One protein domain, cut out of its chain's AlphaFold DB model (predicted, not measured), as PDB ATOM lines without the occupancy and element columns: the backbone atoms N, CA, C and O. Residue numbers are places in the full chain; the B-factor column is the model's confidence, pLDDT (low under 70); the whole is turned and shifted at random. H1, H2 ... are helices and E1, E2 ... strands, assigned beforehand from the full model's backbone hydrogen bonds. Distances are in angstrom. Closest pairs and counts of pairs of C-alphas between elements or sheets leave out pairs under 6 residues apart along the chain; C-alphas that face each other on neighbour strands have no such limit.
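What this domain is: This is residues 262 to 361 of the 942 residues of an uncharacterized protein of Zymoseptoria tritici ST99CH_1E4 (UniProt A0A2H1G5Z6). A small antiparallel sheet of three strands, E1 - E2 - E3, lies near the middle, with the short helix H3 over its edge strand E1 and the long helix H1 packing on H3 and grazing the sheet. Long loops join H1 to E1 and E1 to E2, and the short helix H2 sits off the sheet. The 100 printed residues run H1 E1 E2 H2 E3 H3, class mixed, with under half in named elements. The whole is compact but flat in outline, with a radius of gyration of the C-alphas of 14.3 A and spans of 39 by 36 by 19 A.

How they stand to each other: H1, residues 264 to 281, touches H3, residues 345 to 350, with residues 266 to 273 alone; the closest C-alphas, of Ala 269 and Ile 348, are 6.6 A apart. The two run the same way at a steep tilt of 48 degrees. E1, residues 296 to 300, and E2, residues 313 to 317, form an antiparallel hairpin, with N 297 and O 316 at 2.8 A, within hydrogen-bond range. H1 only grazes the sheet, with residues 272 to 280. H2, residues 327 to 330, is not on the sheet and is apart from H1 and H3. E3, residues 334 to 336, is antiparallel to E2 at 170 degrees, with N 335 and O 315 at 2.8 A. H3 lies over E1 at a height over the sheet of 9.2 A, along the strands. In H1 and H3 every O i to N i+4 pair is within hydrogen-bond range; H2 is too short for one.

Where its parts are: H1 is 25.7 A long, from C-alpha 264 at (88.095, 113.107, 158.218). E1 measures 13.7 A, E2 13.4 A, H2 5.3 A, E3 6.8 A and H3 8.7 A, ending at C-alpha 350 (104.343, 109.862, 152.924).

The domain as a whole: The C-alphas of Gly 326 and Arg 361, the two farthest apart, are 44.0 A apart. The printed part has no cut. Mean pLDDT of the printed part is 72.7, with 36 residues under 70, among them 304 to 311 and 353 to 361.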
ATOM      1  N   PRO A 262      91.479 114.718 163.682       70.38
ATOM      2  CA  PRO A 262      90.296 115.563 163.525       70.38
ATOM      3  C   PRO A 262      89.915 115.797 162.060       70.38
ATOM      4  O   PRO A 262      88.775 116.166 161.791       70.38
ATOM      5  N   ASP A 263      90.837 115.600 161.111       76.38
ATOM      6  CA  ASP A 263      90.565 115.705 159.678       76.38
ATOM      7  C   ASP A 263      89.990 114.378 159.129       76.38
ATOM      8  O   ASP A 263      90.715 113.378 158.998       76.38
ATOM      9  N   PRO A 264      88.701 114.332 158.727       76.00
ATOM     10  CA  PRO A 264      88.095 113.107 158.218       76.00
ATOM     11  C   PRO A 264      88.755 112.605 156.926       76.00
ATOM     12  O   PRO A 264      88.719 111.401 156.660       76.00
ATOM     13  N   ALA A 265      89.363 113.481 156.117       75.25
ATOM     14  CA  ALA A 265      90.052 113.078 154.895       75.25
ATOM     15  C   ALA A 265      91.335 112.301 155.226       75.25
ATOM     16  O   ALA A 265      91.543 111.214 154.683       75.25
ATOM     17  N   LYS A 266      92.141 112.782 156.182       75.88
ATOM     18  CA  LYS A 266      93.350 112.086 156.666       75.88
ATOM     19  C   LYS A 266      93.024 110.765 157.357       75.88
ATOM     20  O   LYS A 266      93.644 109.744 157.058       75.88
ATOM     21  N   SER A 267      91.992 110.746 158.200       75.12
ATOM     22  CA  SER A 267      91.519 109.526 158.867       75.12
ATOM     23  C   SER A 267      91.078 108.449 157.857       75.12
ATOM     24  O   SER A 267      91.494 107.288 157.938       75.12
ATOM     25  N   ASN A 268      90.313 108.834 156.827       76.50
ATOM     26  CA  ASN A 268      89.916 107.929 155.744       76.50
ATOM     27  C   ASN A 268      91.103 107.489 154.867       76.50
ATOM     28  O   ASN A 268      91.174 106.322 154.475       76.50
ATOM     29  N   ALA A 269      92.047 108.390 154.589       76.44
ATOM     30  CA  ALA A 269      93.269 108.109 153.842       76.44
ATOM     31  C   ALA A 269      94.128 107.034 154.522       76.44
ATOM     32  O   ALA A 269      94.495 106.044 153.886       76.44
ATOM     33  N   ALA A 270      94.382 107.193 155.824       76.19
ATOM     34  CA  ALA A 270      95.129 106.232 156.627       76.19
ATOM     35  C   ALA A 270      94.428 104.863 156.653       76.19
ATOM     36  O   ALA A 270      95.055 103.843 156.365       76.19
ATOM     37  N   ARG A 271      93.109 104.824 156.905       76.81
ATOM     38  CA  ARG A 271      92.315 103.578 156.869       76.81
ATOM     39  C   ARG A 271      92.425 102.846 155.530       76.81
ATOM     40  O   ARG A 271      92.602 101.631 155.518       76.81
ATOM     41  N   MET A 272      92.327 103.574 154.417       80.25
ATOM     42  CA  MET A 272      92.467 103.008 153.073       80.25
ATOM     43  C   MET A 272      93.879 102.457 152.835       80.25
ATOM     44  O   MET A 272      94.012 101.349 152.320       80.25
ATOM     45  N   TYR A 273      94.921 103.194 153.234       80.62
ATOM     46  CA  TYR A 273      96.307 102.735 153.123       80.62
ATOM     47  C   TYR A 273      96.543 101.434 153.903       80.62
ATOM     48  O   TYR A 273      97.013 100.462 153.314       80.62
ATOM     49  N   PHE A 274      96.178 101.379 155.191       79.44
ATOM     50  CA  PHE A 274      96.441 100.194 156.014       79.44
ATOM     51  C   PHE A 274      95.664  98.964 155.539       79.44
ATOM     52  O   PHE A 274      96.236  97.881 155.524       79.44
ATOM     53  N   ALA A 275      94.425  99.124 155.061       81.69
ATOM     54  CA  ALA A 275      93.671  98.021 154.463       81.69
ATOM     55  C   ALA A 275      94.331  97.483 153.177       81.69
ATOM     56  O   ALA A 275      94.408  96.274 152.976       81.69
ATOM     57  N   ILE A 276      94.844  98.364 152.308       84.06
ATOM     58  CA  ILE A 276      95.574  97.951 151.096       84.06
ATOM     59  C   ILE A 276      96.907  97.283 151.461       84.06
ATOM     60  O   ILE A 276      97.281  96.294 150.831       84.06
ATOM     61  N   ARG A 277      97.608  97.792 152.482       81.81
ATOM     62  CA  ARG A 277      98.871  97.220 152.965       81.81
ATOM     63  C   ARG A 277      98.669  95.832 153.569       81.81
ATOM     64  O   ARG A 277      99.355  94.909 153.160       81.81
ATOM     65  N   GLU A 278      97.666  95.653 154.427       80.19
ATOM     66  CA  GLU A 278      97.303  94.352 155.006       80.19
ATOM     67  C   GLU A 278      96.978  93.312 153.920       80.19
ATOM     68  O   GLU A 278      97.472  92.187 153.964       80.19
ATOM     69  N   LEU A 279      96.209  93.686 152.889       84.25
ATOM     70  CA  LEU A 279      95.916  92.799 151.755       84.25
ATOM     71  C   LEU A 279      97.163  92.437 150.927       84.25
ATOM     72  O   LEU A 279      97.199  91.363 150.323       84.25
ATOM     73  N   TYR A 280      98.158  93.324 150.863       82.00
ATOM     74  CA  TYR A 280      99.427  93.094 150.166       82.00
ATOM     75  C   TYR A 280     100.376  92.211 150.981       82.00
ATOM     76  O   TYR A 280     100.910  91.241 150.442       82.00
ATOM     77  N   ASP A 281     100.530  92.494 152.274       79.12
ATOM     78  CA  ASP A 281     101.371  91.726 153.196       79.12
ATOM     79  C   ASP A 281     100.850  90.280 153.333       79.12
ATOM     80  O   ASP A 281     101.630  89.328 153.321       79.12
ATOM     81  N   ASN A 282      99.522  90.101 153.340       79.12
ATOM     82  CA  ASN A 282      98.853  88.796 153.301       79.12
ATOM     83  C   ASN A 282      98.848  88.129 151.904       79.12
ATOM     84  O   ASN A 282      98.231  87.078 151.737       79.12
ATOM     85  N   GLY A 283      99.451  88.738 150.874       78.00
ATOM     86  CA  GLY A 283      99.495  88.202 149.503       78.00
ATOM     87  C   GLY A 283      98.137  88.056 148.803       78.00
ATOM     88  O   GLY A 283      98.042  87.383 147.779       78.00
ATOM     89  N   THR A 284      97.080  88.668 149.341       82.25
ATOM     90  CA  THR A 284      95.708  88.583 148.812       82.25
ATOM     91  C   THR A 284      95.534  89.422 147.545       82.25
ATOM     92  O   THR A 284      94.770  89.063 146.652       82.25
ATOM     93  N   ILE A 285      96.256  90.542 147.435       80.19
ATOM     94  CA  ILE A 285      96.366  91.297 146.182       80.19
ATOM     95  C   ILE A 285      97.653  90.924 145.447       80.19
ATOM     96  O   ILE A 285      98.686  90.696 146.065       80.19
ATOM     97  N   CYS A 286      97.576  90.870 144.114       77.06
ATOM     98  CA  CYS A 286      98.614  90.295 143.247       77.06
ATOM     99  C   CYS A 286      98.865  88.782 143.457       77.06
ATOM    100  O   CYS A 286      99.934  88.325 143.079       77.06
ATOM    101  N   GLU A 287      97.902  88.006 143.982       66.88
ATOM    102  CA  GLU A 287      98.010  86.573 144.371       66.88
ATOM    103  C   GLU A 287      98.791  85.661 143.389       66.88
ATOM    104  O   GLU A 287      99.515  84.760 143.805       66.88
ATOM    105  N   GLN A 288      98.707  85.918 142.077       64.88
ATOM    106  CA  GLN A 288      99.442  85.181 141.030       64.88
ATOM    107  C   GLN A 288     100.972  85.397 141.054       64.88
ATOM    108  O   GLN A 288     101.716  84.687 140.376       64.88
ATOM    109  N   PHE A 289     101.456  86.365 141.833       62.25
ATOM    110  CA  PHE A 289     102.858  86.709 142.017       62.25
ATOM    111  C   PHE A 289     103.165  86.787 143.517       62.25
ATOM    112  O   PHE A 289     102.686  87.681 144.208       62.25
ATOM    113  N   GLN A 290     103.994  85.864 144.013       54.56
ATOM    114  CA  GLN A 290     104.377  85.792 145.429       54.56
ATOM    115  C   GLN A 290     104.823  87.149 146.007       54.56
ATOM    116  O   GLN A 290     105.512  87.930 145.336       54.56
ATOM    117  N   VAL A 291     104.466  87.372 147.279       53.25
ATOM    118  CA  VAL A 291     104.814  88.560 148.075       53.25
ATOM    119  C   VAL A 291     106.295  88.910 147.894       53.25
ATOM    120  O   VAL A 291     107.171  88.063 148.059       53.25
ATOM    121  N   GLY A 292     106.570  90.164 147.520       56.97
ATOM    122  CA  GLY A 292     107.925  90.683 147.298       56.97
ATOM    123  C   GLY A 292     108.372  90.832 145.836       56.97
ATOM    124  O   GLY A 292     109.410  91.451 145.604       56.97
ATOM    125  N   ARG A 293     107.616  90.339 144.836       68.31
ATOM    126  CA  ARG A 293     107.959  90.530 143.403       68.31
ATOM    127  C   ARG A 293     107.508  91.857 142.780       68.31
ATOM    128  O   ARG A 293     108.078  92.254 141.770       68.31
ATOM    129  N   CYS A 294     106.519  92.535 143.355       77.19
ATOM    130  CA  CYS A 294     106.103  93.887 142.972       77.19
ATOM    131  C   CYS A 294     105.846  94.700 144.246       77.19
ATOM    132  O   CYS A 294     105.465  94.110 145.252       77.19
ATOM    133  N   LYS A 295     106.060  96.020 144.237       82.12
ATOM    134  CA  LYS A 295     105.917  96.887 145.428       82.12
ATOM    135  C   LYS A 295     104.708  97.802 145.325       82.12
ATOM    136  O   LYS A 295     104.466  98.372 144.266       82.12
ATOM    137  N   LEU A 296     103.990  98.020 146.424       85.56
ATOM    138  CA  LEU A 296     102.948  99.047 146.482       85.56
ATOM    139  C   LEU A 296     103.532 100.461 146.310       85.56
ATOM    140  O   LEU A 296     104.510 100.821 146.961       85.56
ATOM    141  N   VAL A 297     102.897 101.271 145.462       86.50
ATOM    142  CA  VAL A 297     103.256 102.671 145.195       86.50
ATOM    143  C   VAL A 297     102.011 103.546 145.025       86.50
ATOM    144  O   VAL A 297     101.002 103.117 144.462       86.50
ATOM    145  N   CYS A 298     102.103 104.807 145.451       86.12
ATOM    146  CA  CYS A 298     101.159 105.858 145.070       86.12
ATOM    147  C   CYS A 298     101.679 106.588 143.820       86.12
ATOM    148  O   CYS A 298     102.864 106.907 143.732       86.12
ATOM    149  N   ARG A 299     100.809 106.841 142.836       85.00
ATOM    150  CA  ARG A 299     101.136 107.548 141.585       85.00
ATOM    151  C   ARG A 299     100.040 108.554 141.241       85.00
ATOM    152  O   ARG A 299      98.857 108.293 141.442       85.00
ATOM    153  N   GLN A 300     100.425 109.695 140.676       82.06
ATOM    154  CA  GLN A 300      99.491 110.724 140.214       82.06
ATOM    155  C   GLN A 300      99.174 110.557 138.715       82.06
ATOM    156  O   GLN A 300     100.040 110.163 137.931       82.06
ATOM    157  N   PHE A 301      97.942 110.856 138.294       79.19
ATOM    158  CA  PHE A 301      97.593 110.923 136.873       79.19
ATOM    159  C   PHE A 301      98.269 112.132 136.205       79.19
ATOM    160  O   PHE A 301      98.322 113.226 136.768       79.19
ATOM    161  N   GLN A 302      98.773 111.934 134.982       74.12
ATOM    162  CA  GLN A 302      99.459 112.981 134.209       74.12
ATOM    163  C   GLN A 302      98.506 114.119 133.807       74.12
ATOM    164  O   GLN A 302      98.858 115.296 133.901       74.12
ATOM    165  N   SER A 303      97.288 113.769 133.389       70.00
ATOM    166  CA  SER A 303      96.231 114.721 133.044       70.00
ATOM    167  C   SER A 303      95.383 115.067 134.278       70.00
ATOM    168  O   SER A 303      94.996 114.154 135.012       70.00
ATOM    169  N   PRO A 304      95.052 116.351 134.514       67.69
ATOM    170  CA  PRO A 304      94.069 116.726 135.525       67.69
ATOM    171  C   PRO A 304      92.663 116.233 135.148       67.69
ATOM    172  O   PRO A 304      92.345 116.054 133.971       67.69
ATOM    173  N   SER A 305      91.806 116.044 136.152       64.56
ATOM    174  CA  SER A 305      90.394 115.702 135.956       64.56
ATOM    175  C   SER A 305      89.669 116.804 135.181       64.56
ATOM    176  O   SER A 305      89.772 117.984 135.521       64.56
ATOM    177  N   THR A 306      88.874 116.423 134.181       60.94
ATOM    178  CA  THR A 306      88.028 117.348 133.407       60.94
ATOM    179  C   THR A 306      86.949 118.033 134.248       60.94
ATOM    180  O   THR A 306      86.457 119.081 133.842       60.94
ATOM    181  N   VAL A 307      86.595 117.471 135.410       58.59
ATOM    182  CA  VAL A 307      85.543 118.000 136.294       58.59
ATOM    183  C   VAL A 307      86.125 118.905 137.381       58.59
ATOM    184  O   VAL A 307      85.659 120.024 137.559       58.59
ATOM    185  N   THR A 308      87.154 118.448 138.101       61.47
ATOM    186  CA  THR A 308      87.706 119.176 139.261       61.47
ATOM    187  C   THR A 308      88.948 120.006 138.943       61.47
ATOM    188  O   THR A 308      89.414 120.741 139.807       61.47
ATOM    189  N   LYS A 309      89.524 119.877 137.737       65.06
ATOM    190  CA  LYS A 309      90.816 120.464 137.314       65.06
ATOM    191  C   LYS A 309      92.029 120.085 138.184       65.06
ATOM    192  O   LYS A 309      93.149 120.487 137.878       65.06
ATOM    193  N   THR A 310      91.845 119.263 139.216       64.75
ATOM    194  CA  THR A 310      92.912 118.722 140.063       64.75
ATOM    195  C   THR A 310      93.486 117.435 139.474       64.75
ATOM    196  O   THR A 310      92.804 116.685 138.770       64.75
ATOM    197  N   ARG A 311      94.769 117.165 139.743       68.25
ATOM    198  CA  ARG A 311      95.415 115.902 139.368       68.25
ATOM    199  C   ARG A 311      95.053 114.807 140.372       68.25
ATOM    200  O   ARG A 311      95.573 114.778 141.486       68.25
ATOM    201  N   GLU A 312      94.169 113.909 139.954       75.50
ATOM    202  CA  GLU A 312      93.803 112.711 140.713       75.50
ATOM    203  C   GLU A 312      95.002 111.758 140.865       75.50
ATOM    204  O   GLU A 312      95.979 111.837 140.118       75.50
ATOM    205  N   PHE A 313      94.920 110.816 141.803       81.81
ATOM    206  CA  PHE A 313      95.969 109.827 142.051       81.81
ATOM    207  C   PHE A 313      95.396 108.427 142.310       81.81
ATOM    208  O   PHE A 313      94.184 108.225 142.421       81.81
ATOM    209  N   PHE A 314      96.279 107.435 142.322       85.75
ATOM    210  CA  PHE A 314      95.947 106.024 142.455       85.75
ATOM    211  C   PHE A 314      97.047 105.272 143.205       85.75
ATOM    212  O   PHE A 314      98.213 105.664 143.188       85.75
ATOM    213  N   ILE A 315      96.662 104.170 143.844       87.12
ATOM    214  CA  ILE A 315      97.568 103.234 144.511       87.12
ATOM    215  C   ILE A 315      97.621 101.971 143.649       87.12
ATOM    216  O   ILE A 315      96.580 101.450 143.248       87.12
ATOM    217  N   CYS A 316      98.812 101.480 143.320       86.25
ATOM    218  CA  CYS A 316      98.987 100.269 142.514       86.25
ATOM    219  C   CYS A 316     100.261  99.515 142.903       86.25
ATOM    220  O   CYS A 316     101.093 100.048 143.633       86.25
ATOM    221  N   CYS A 317     100.454  98.297 142.390       86.44
ATOM    222  CA  CYS A 317     101.799  97.713 142.387       86.44
ATOM    223  C   CYS A 317     102.692  98.438 141.362       86.44
ATOM    224  O   CYS A 317     102.204  98.924 140.341       86.44
ATOM    225  N   ASP A 318     104.001  98.497 141.585       84.19
ATOM    226  CA  ASP A 318     104.973  99.122 140.678       84.19
ATOM    227  C   ASP A 318     104.935  98.522 139.262       84.19
ATOM    228  O   ASP A 318     105.035  99.256 138.275       84.19
ATOM    229  N   SER A 319     104.685  97.214 139.206       79.69
ATOM    230  CA  SER A 319     104.553  96.349 138.033       79.69
ATOM    231  C   SER A 319     103.192  96.470 137.328       79.69
ATOM    232  O   SER A 319     102.987  95.887 136.263       79.69
ATOM    233  N   TYR A 320     102.246  97.246 137.876       81.38
ATOM    234  CA  TYR A 320     100.995  97.556 137.186       81.38
ATOM    235  C   TYR A 320     101.258  98.417 135.941       81.38
ATOM    236  O   TYR A 320     101.772  99.538 136.032       81.38
ATOM    237  N   ASN A 321     100.830  97.911 134.783       78.56
ATOM    238  CA  ASN A 321     100.906  98.599 133.499       78.56
ATOM    239  C   ASN A 321      99.505  98.723 132.871       78.56
ATOM    240  O   ASN A 321      98.865  97.732 132.514       78.56
ATOM    241  N   SER A 322      99.046  99.962 132.691       71.25
ATOM    242  CA  SER A 322      97.727 100.296 132.139       71.25
ATOM    243  C   SER A 322      97.539  99.926 130.659       71.25
ATOM    244  O   SER A 322      96.392  99.866 130.205       71.25
ATOM    245  N   GLN A 323      98.631  99.668 129.927       73.50
ATOM    246  CA  GLN A 323      98.632  99.287 128.508       73.50
ATOM    247  C   GLN A 323      98.340  97.794 128.276       73.50
ATOM    248  O   GLN A 323      97.963  97.411 127.167       73.50
ATOM    249  N   LEU A 324      98.487  96.947 129.303       70.44
ATOM    250  CA  LEU A 324      98.186  95.516 129.207       70.44
ATOM    251  C   LEU A 324      96.681  95.278 128.997       70.44
ATOM    252  O   LEU A 324      95.832  96.051 129.447       70.44
ATOM    253  N   LYS A 325      96.340  94.179 128.315       66.75
ATOM    254  CA  LYS A 325      94.960  93.744 128.038       66.75
ATOM    255  C   LYS A 325      94.723  92.334 128.586       66.75
ATOM    256  O   LYS A 325      95.662  91.553 128.720       66.75
ATOM    257  N   GLY A 326      93.463  91.997 128.862       65.75
ATOM    258  CA  GLY A 326      93.082  90.666 129.347       65.75
ATOM    259  C   GLY A 326      93.596  90.356 130.765       65.75
ATOM    260  O   GLY A 326      93.825  91.293 131.536       65.75
ATOM    261  N   PRO A 327      93.790  89.067 131.115       59.75
ATOM    262  CA  PRO A 327      94.125  88.628 132.477       59.75
ATOM    263  C   PRO A 327      95.383  89.283 133.066       59.75
ATOM    264  O   PRO A 327      95.424  89.583 134.257       59.75
ATOM    265  N   ALA A 328      96.378  89.591 132.227       62.69
ATOM    266  CA  ALA A 328      97.613  90.259 132.640       62.69
ATOM    267  C   ALA A 328      97.387  91.682 133.193       62.69
ATOM    268  O   ALA A 328      98.181  92.160 133.998       62.69
ATOM    269  N   LYS A 329      96.293  92.360 132.808       66.56
ATOM    270  CA  LYS A 329      95.925  93.671 133.368       66.56
ATOM    271  C   LYS A 329      95.364  93.556 134.789       66.56
ATOM    272  O   LYS A 329      95.574  94.447 135.603       66.56
ATOM    273  N   THR A 330      94.634  92.478 135.069       65.56
ATOM    274  CA  THR A 330      94.003  92.206 136.372       65.56
ATOM    275  C   THR A 330      94.928  91.498 137.362       65.56
ATOM    276  O   THR A 330      94.583  91.389 138.532       65.56
ATOM    277  N   ALA A 331      96.096  91.026 136.917       73.75
ATOM    278  CA  ALA A 331      97.034  90.268 137.744       73.75
ATOM    279  C   ALA A 331      97.849  91.135 138.734       73.75
ATOM    280  O   ALA A 331      98.437  90.602 139.673       73.75
ATOM    281  N   HIS A 332      97.856  92.466 138.566       82.69
ATOM    282  CA  HIS A 332      98.454  93.414 139.512       82.69
ATOM    283  C   HIS A 332      97.425  94.400 140.071       82.69
ATOM    284  O   HIS A 332      96.540  94.875 139.357       82.69
ATOM    285  N   PHE A 333      97.581  94.744 141.349       85.56
ATOM    286  CA  PHE A 333      96.692  95.645 142.073       85.56
ATOM    287  C   PHE A 333      96.683  97.071 141.507       85.56
ATOM    288  O   PHE A 333      97.738  97.649 141.233       85.56
ATOM    289  N   PHE A 334      95.485  97.652 141.421       86.94
ATOM    290  CA  PHE A 334      95.237  99.053 141.090       86.94
ATOM    291  C   PHE A 334      93.937  99.524 141.755       86.94
ATOM    292  O   PHE A 334      92.880  98.931 141.544       86.94
ATOM    293  N   GLN A 335      94.005 100.630 142.493       86.69
ATOM    294  CA  GLN A 335      92.867 101.312 143.102       86.69
ATOM    295  C   GLN A 335      92.964 102.817 142.833       86.69
ATOM    296  O   GLN A 335      93.927 103.478 143.227       86.69
ATOM    297  N   LYS A 336      91.943 103.384 142.182       83.75
ATOM    298  CA  LYS A 336      91.817 104.837 142.016       83.75
ATOM    299  C   LYS A 336      91.351 105.466 143.333       83.75
ATOM    300  O   LYS A 336      90.423 104.950 143.954       83.75
ATOM    301  N   VAL A 337      91.955 106.588 143.721       78.44
ATOM    302  CA  VAL A 337      91.479 107.422 144.835       78.44
ATOM    303  C   VAL A 337      90.558 108.497 144.261       78.44
ATOM    304  O   VAL A 337      90.862 109.096 143.225       78.44
ATOM    305  N   HIS A 338      89.388 108.696 144.866       68.62
ATOM    306  CA  HIS A 338      88.369 109.580 144.305       68.62
ATOM    307  C   HIS A 338      88.540 111.023 144.792       68.62
ATOM    308  O   HIS A 338      88.711 111.281 145.979       68.62
ATOM    309  N   SER A 339      88.406 111.981 143.876       61.44
ATOM    310  CA  SER A 339      88.593 113.415 144.137       61.44
ATOM    311  C   SER A 339      87.651 114.003 145.201       61.44
ATOM    312  O   SER A 339      88.047 114.918 145.913       61.44
ATOM    313  N   TRP A 340      86.447 113.447 145.385       58.03
ATOM    314  CA  TRP A 340      85.499 113.873 146.431       58.03
ATOM    315  C   TRP A 340      85.902 113.468 147.857       58.03
ATOM    316  O   TRP A 340      85.285 113.926 148.813       58.03
ATOM    317  N   GLN A 341      86.934 112.634 148.023       62.38
ATOM    318  CA  GLN A 341      87.462 112.269 149.341       62.38
ATOM    319  C   GLN A 341      88.340 113.385 149.945       62.38
ATOM    320  O   GLN A 341      88.699 113.300 151.115       62.38
ATOM    321  N   ASN A 342      88.665 114.426 149.161       64.06
ATOM    322  CA  ASN A 342      89.415 115.622 149.570       64.06
ATOM    323  C   ASN A 342      90.804 115.341 150.185       64.06
ATOM    324  O   ASN A 342      91.326 116.133 150.963       64.06
ATOM    325  N   ILE A 343      91.406 114.201 149.831       69.81
ATOM    326  CA  ILE A 343      92.686 113.747 150.378       69.81
ATOM    327  C   ILE A 343      93.850 114.394 149.623       69.81
ATOM    328  O   ILE A 343      93.924 114.317 148.394       69.81
ATOM    329  N   GLU A 344      94.805 114.963 150.356       71.25
ATOM    330  CA  GLU A 344      96.026 115.510 149.774       71.25
ATOM    331  C   GLU A 344      96.998 114.393 149.342       71.25
ATOM    332  O   GLU A 344      97.304 113.470 150.103       71.25
ATOM    333  N   TYR A 345      97.518 114.481 148.112       75.38
ATOM    334  CA  TYR A 345      98.478 113.506 147.574       75.38
ATOM    335  C   TYR A 345      99.764 113.432 148.413       75.38
ATOM    336  O   TYR A 345     100.295 112.341 148.616       75.38
ATOM    337  N   SER A 346     100.234 114.574 148.925       74.50
ATOM    338  CA  SER A 346     101.413 114.688 149.792       74.50
ATOM    339  C   SER A 346     101.280 113.806 151.041       74.50
ATOM    340  O   SER A 346     102.172 113.001 151.305       74.50
ATOM    341  N   TYR A 347     100.134 113.861 151.724       77.50
ATOM    342  CA  TYR A 347      99.845 113.078 152.924       77.50
ATOM    343  C   TYR A 347      99.825 111.573 152.639       77.50
ATOM    344  O   TYR A 347     100.510 110.822 153.320       77.50
ATOM    345  N   ILE A 348      99.120 111.111 151.595       77.06
ATOM    346  CA  ILE A 348      99.135 109.677 151.245       77.06
ATOM    347  C   ILE A 348     100.524 109.224 150.779       77.06
ATOM    348  O   ILE A 348     100.939 108.120 151.123       77.06
ATOM    349  N   SER A 349     101.255 110.041 150.016       76.44
ATOM    350  CA  SER A 349     102.574 109.658 149.495       76.44
ATOM    351  C   SER A 349     103.606 109.398 150.598       76.44
ATOM    352  O   SER A 349     104.437 108.506 150.429       76.44
ATOM    353  N   GLN A 350     103.485 110.074 151.750       76.56
ATOM    354  CA  GLN A 350     104.343 109.862 152.924       76.56
ATOM    355  C   GLN A 350     104.307 108.411 153.429       76.56
ATOM    356  O   GLN A 350     105.343 107.879 153.816       76.56
ATOM    357  N   PHE A 351     103.161 107.726 153.336       76.06
ATOM    358  CA  PHE A 351     103.026 106.319 153.738       76.06
ATOM    359  C   PHE A 351     103.728 105.321 152.783       76.06
ATOM    360  O   PHE A 351     103.801 104.128 153.089       76.06
ATOM    361  N   PHE A 352     104.212 105.768 151.616       76.94
ATOM    362  CA  PHE A 352     104.939 104.937 150.638       76.94
ATOM    363  C   PHE A 352     106.426 105.308 150.503       76.94
ATOM    364  O   PHE A 352     107.192 104.550 149.904       76.94
ATOM    365  N   SER A 353     106.853 106.453 151.045       69.38
ATOM    366  CA  SER A 353     108.269 106.715 151.335       69.38
ATOM    367  C   SER A 353     108.793 105.742 152.399       69.38
ATOM    368  O   SER A 353     108.025 105.168 153.164       69.38
ATOM    369  N   ARG A 354     110.111 105.510 152.414       54.19
ATOM    370  CA  ARG A 354     110.750 104.464 153.240       54.19
ATOM    371  C   ARG A 354     110.755 104.729 154.746       54.19
ATOM    372  O   ARG A 354     111.083 103.814 155.494       54.19
ATOM    373  N   ASP A 355     110.413 105.936 155.167       49.91
ATOM    374  CA  ASP A 355     110.248 106.265 156.573       49.91
ATOM    375  C   ASP A 355     108.856 105.800 157.006       49.91
ATOM    376  O   ASP A 355     107.851 106.277 156.474       49.91
ATOM    377  N   GLU A 356     108.781 104.849 157.945       52.41
ATOM    378  CA  GLU A 356     107.493 104.491 158.540       52.41
ATOM    379  C   GLU A 356     106.846 105.769 159.094       52.41
ATOM    380  O   GLU A 356     107.489 106.475 159.879       52.41
ATOM    381  N   PRO A 357     105.600 106.095 158.701       51.03
ATOM    382  CA  PRO A 357     104.933 107.289 159.190       51.03
ATOM    383  C   PRO A 357     104.740 107.130 160.694       51.03
ATOM    384  O   PRO A 357     103.876 106.370 161.140       51.03
ATOM    385  N   GLN A 358     105.585 107.819 161.469       49.31
ATOM    386  CA  GLN A 358     105.552 107.736 162.924       49.31
ATOM    387  C   GLN A 358     104.134 108.082 163.394       49.31
ATOM    388  O   GLN A 358     103.578 109.079 162.923       49.31
ATOM    389  N   PRO A 359     103.514 107.274 164.274       52.00
ATOM    390  CA  PRO A 359     102.136 107.495 164.695       52.00
ATOM    391  C   PRO A 359     102.022 108.860 165.384       52.00
ATOM    392  O   PRO A 359     102.473 109.045 166.513       52.00
ATOM    393  N   THR A 360     101.425 109.830 164.690       48.81
ATOM    394  CA  THR A 360     101.448 111.257 165.063       48.81
ATOM    395  C   THR A 360     100.630 111.589 166.315       48.81
ATOM    396  O   THR A 360     100.811 112.671 166.872       48.81
ATOM    397  N   ARG A 361      99.750 110.679 166.766       55.03
ATOM    398  CA  ARG A 361      99.086 110.652 168.085       55.03
ATOM    399  C   ARG A 361      98.532 109.253 168.399       55.03
ATOM    400  O   ARG A 361      98.249 108.479 167.488       55.03
TER     401      ARG A 361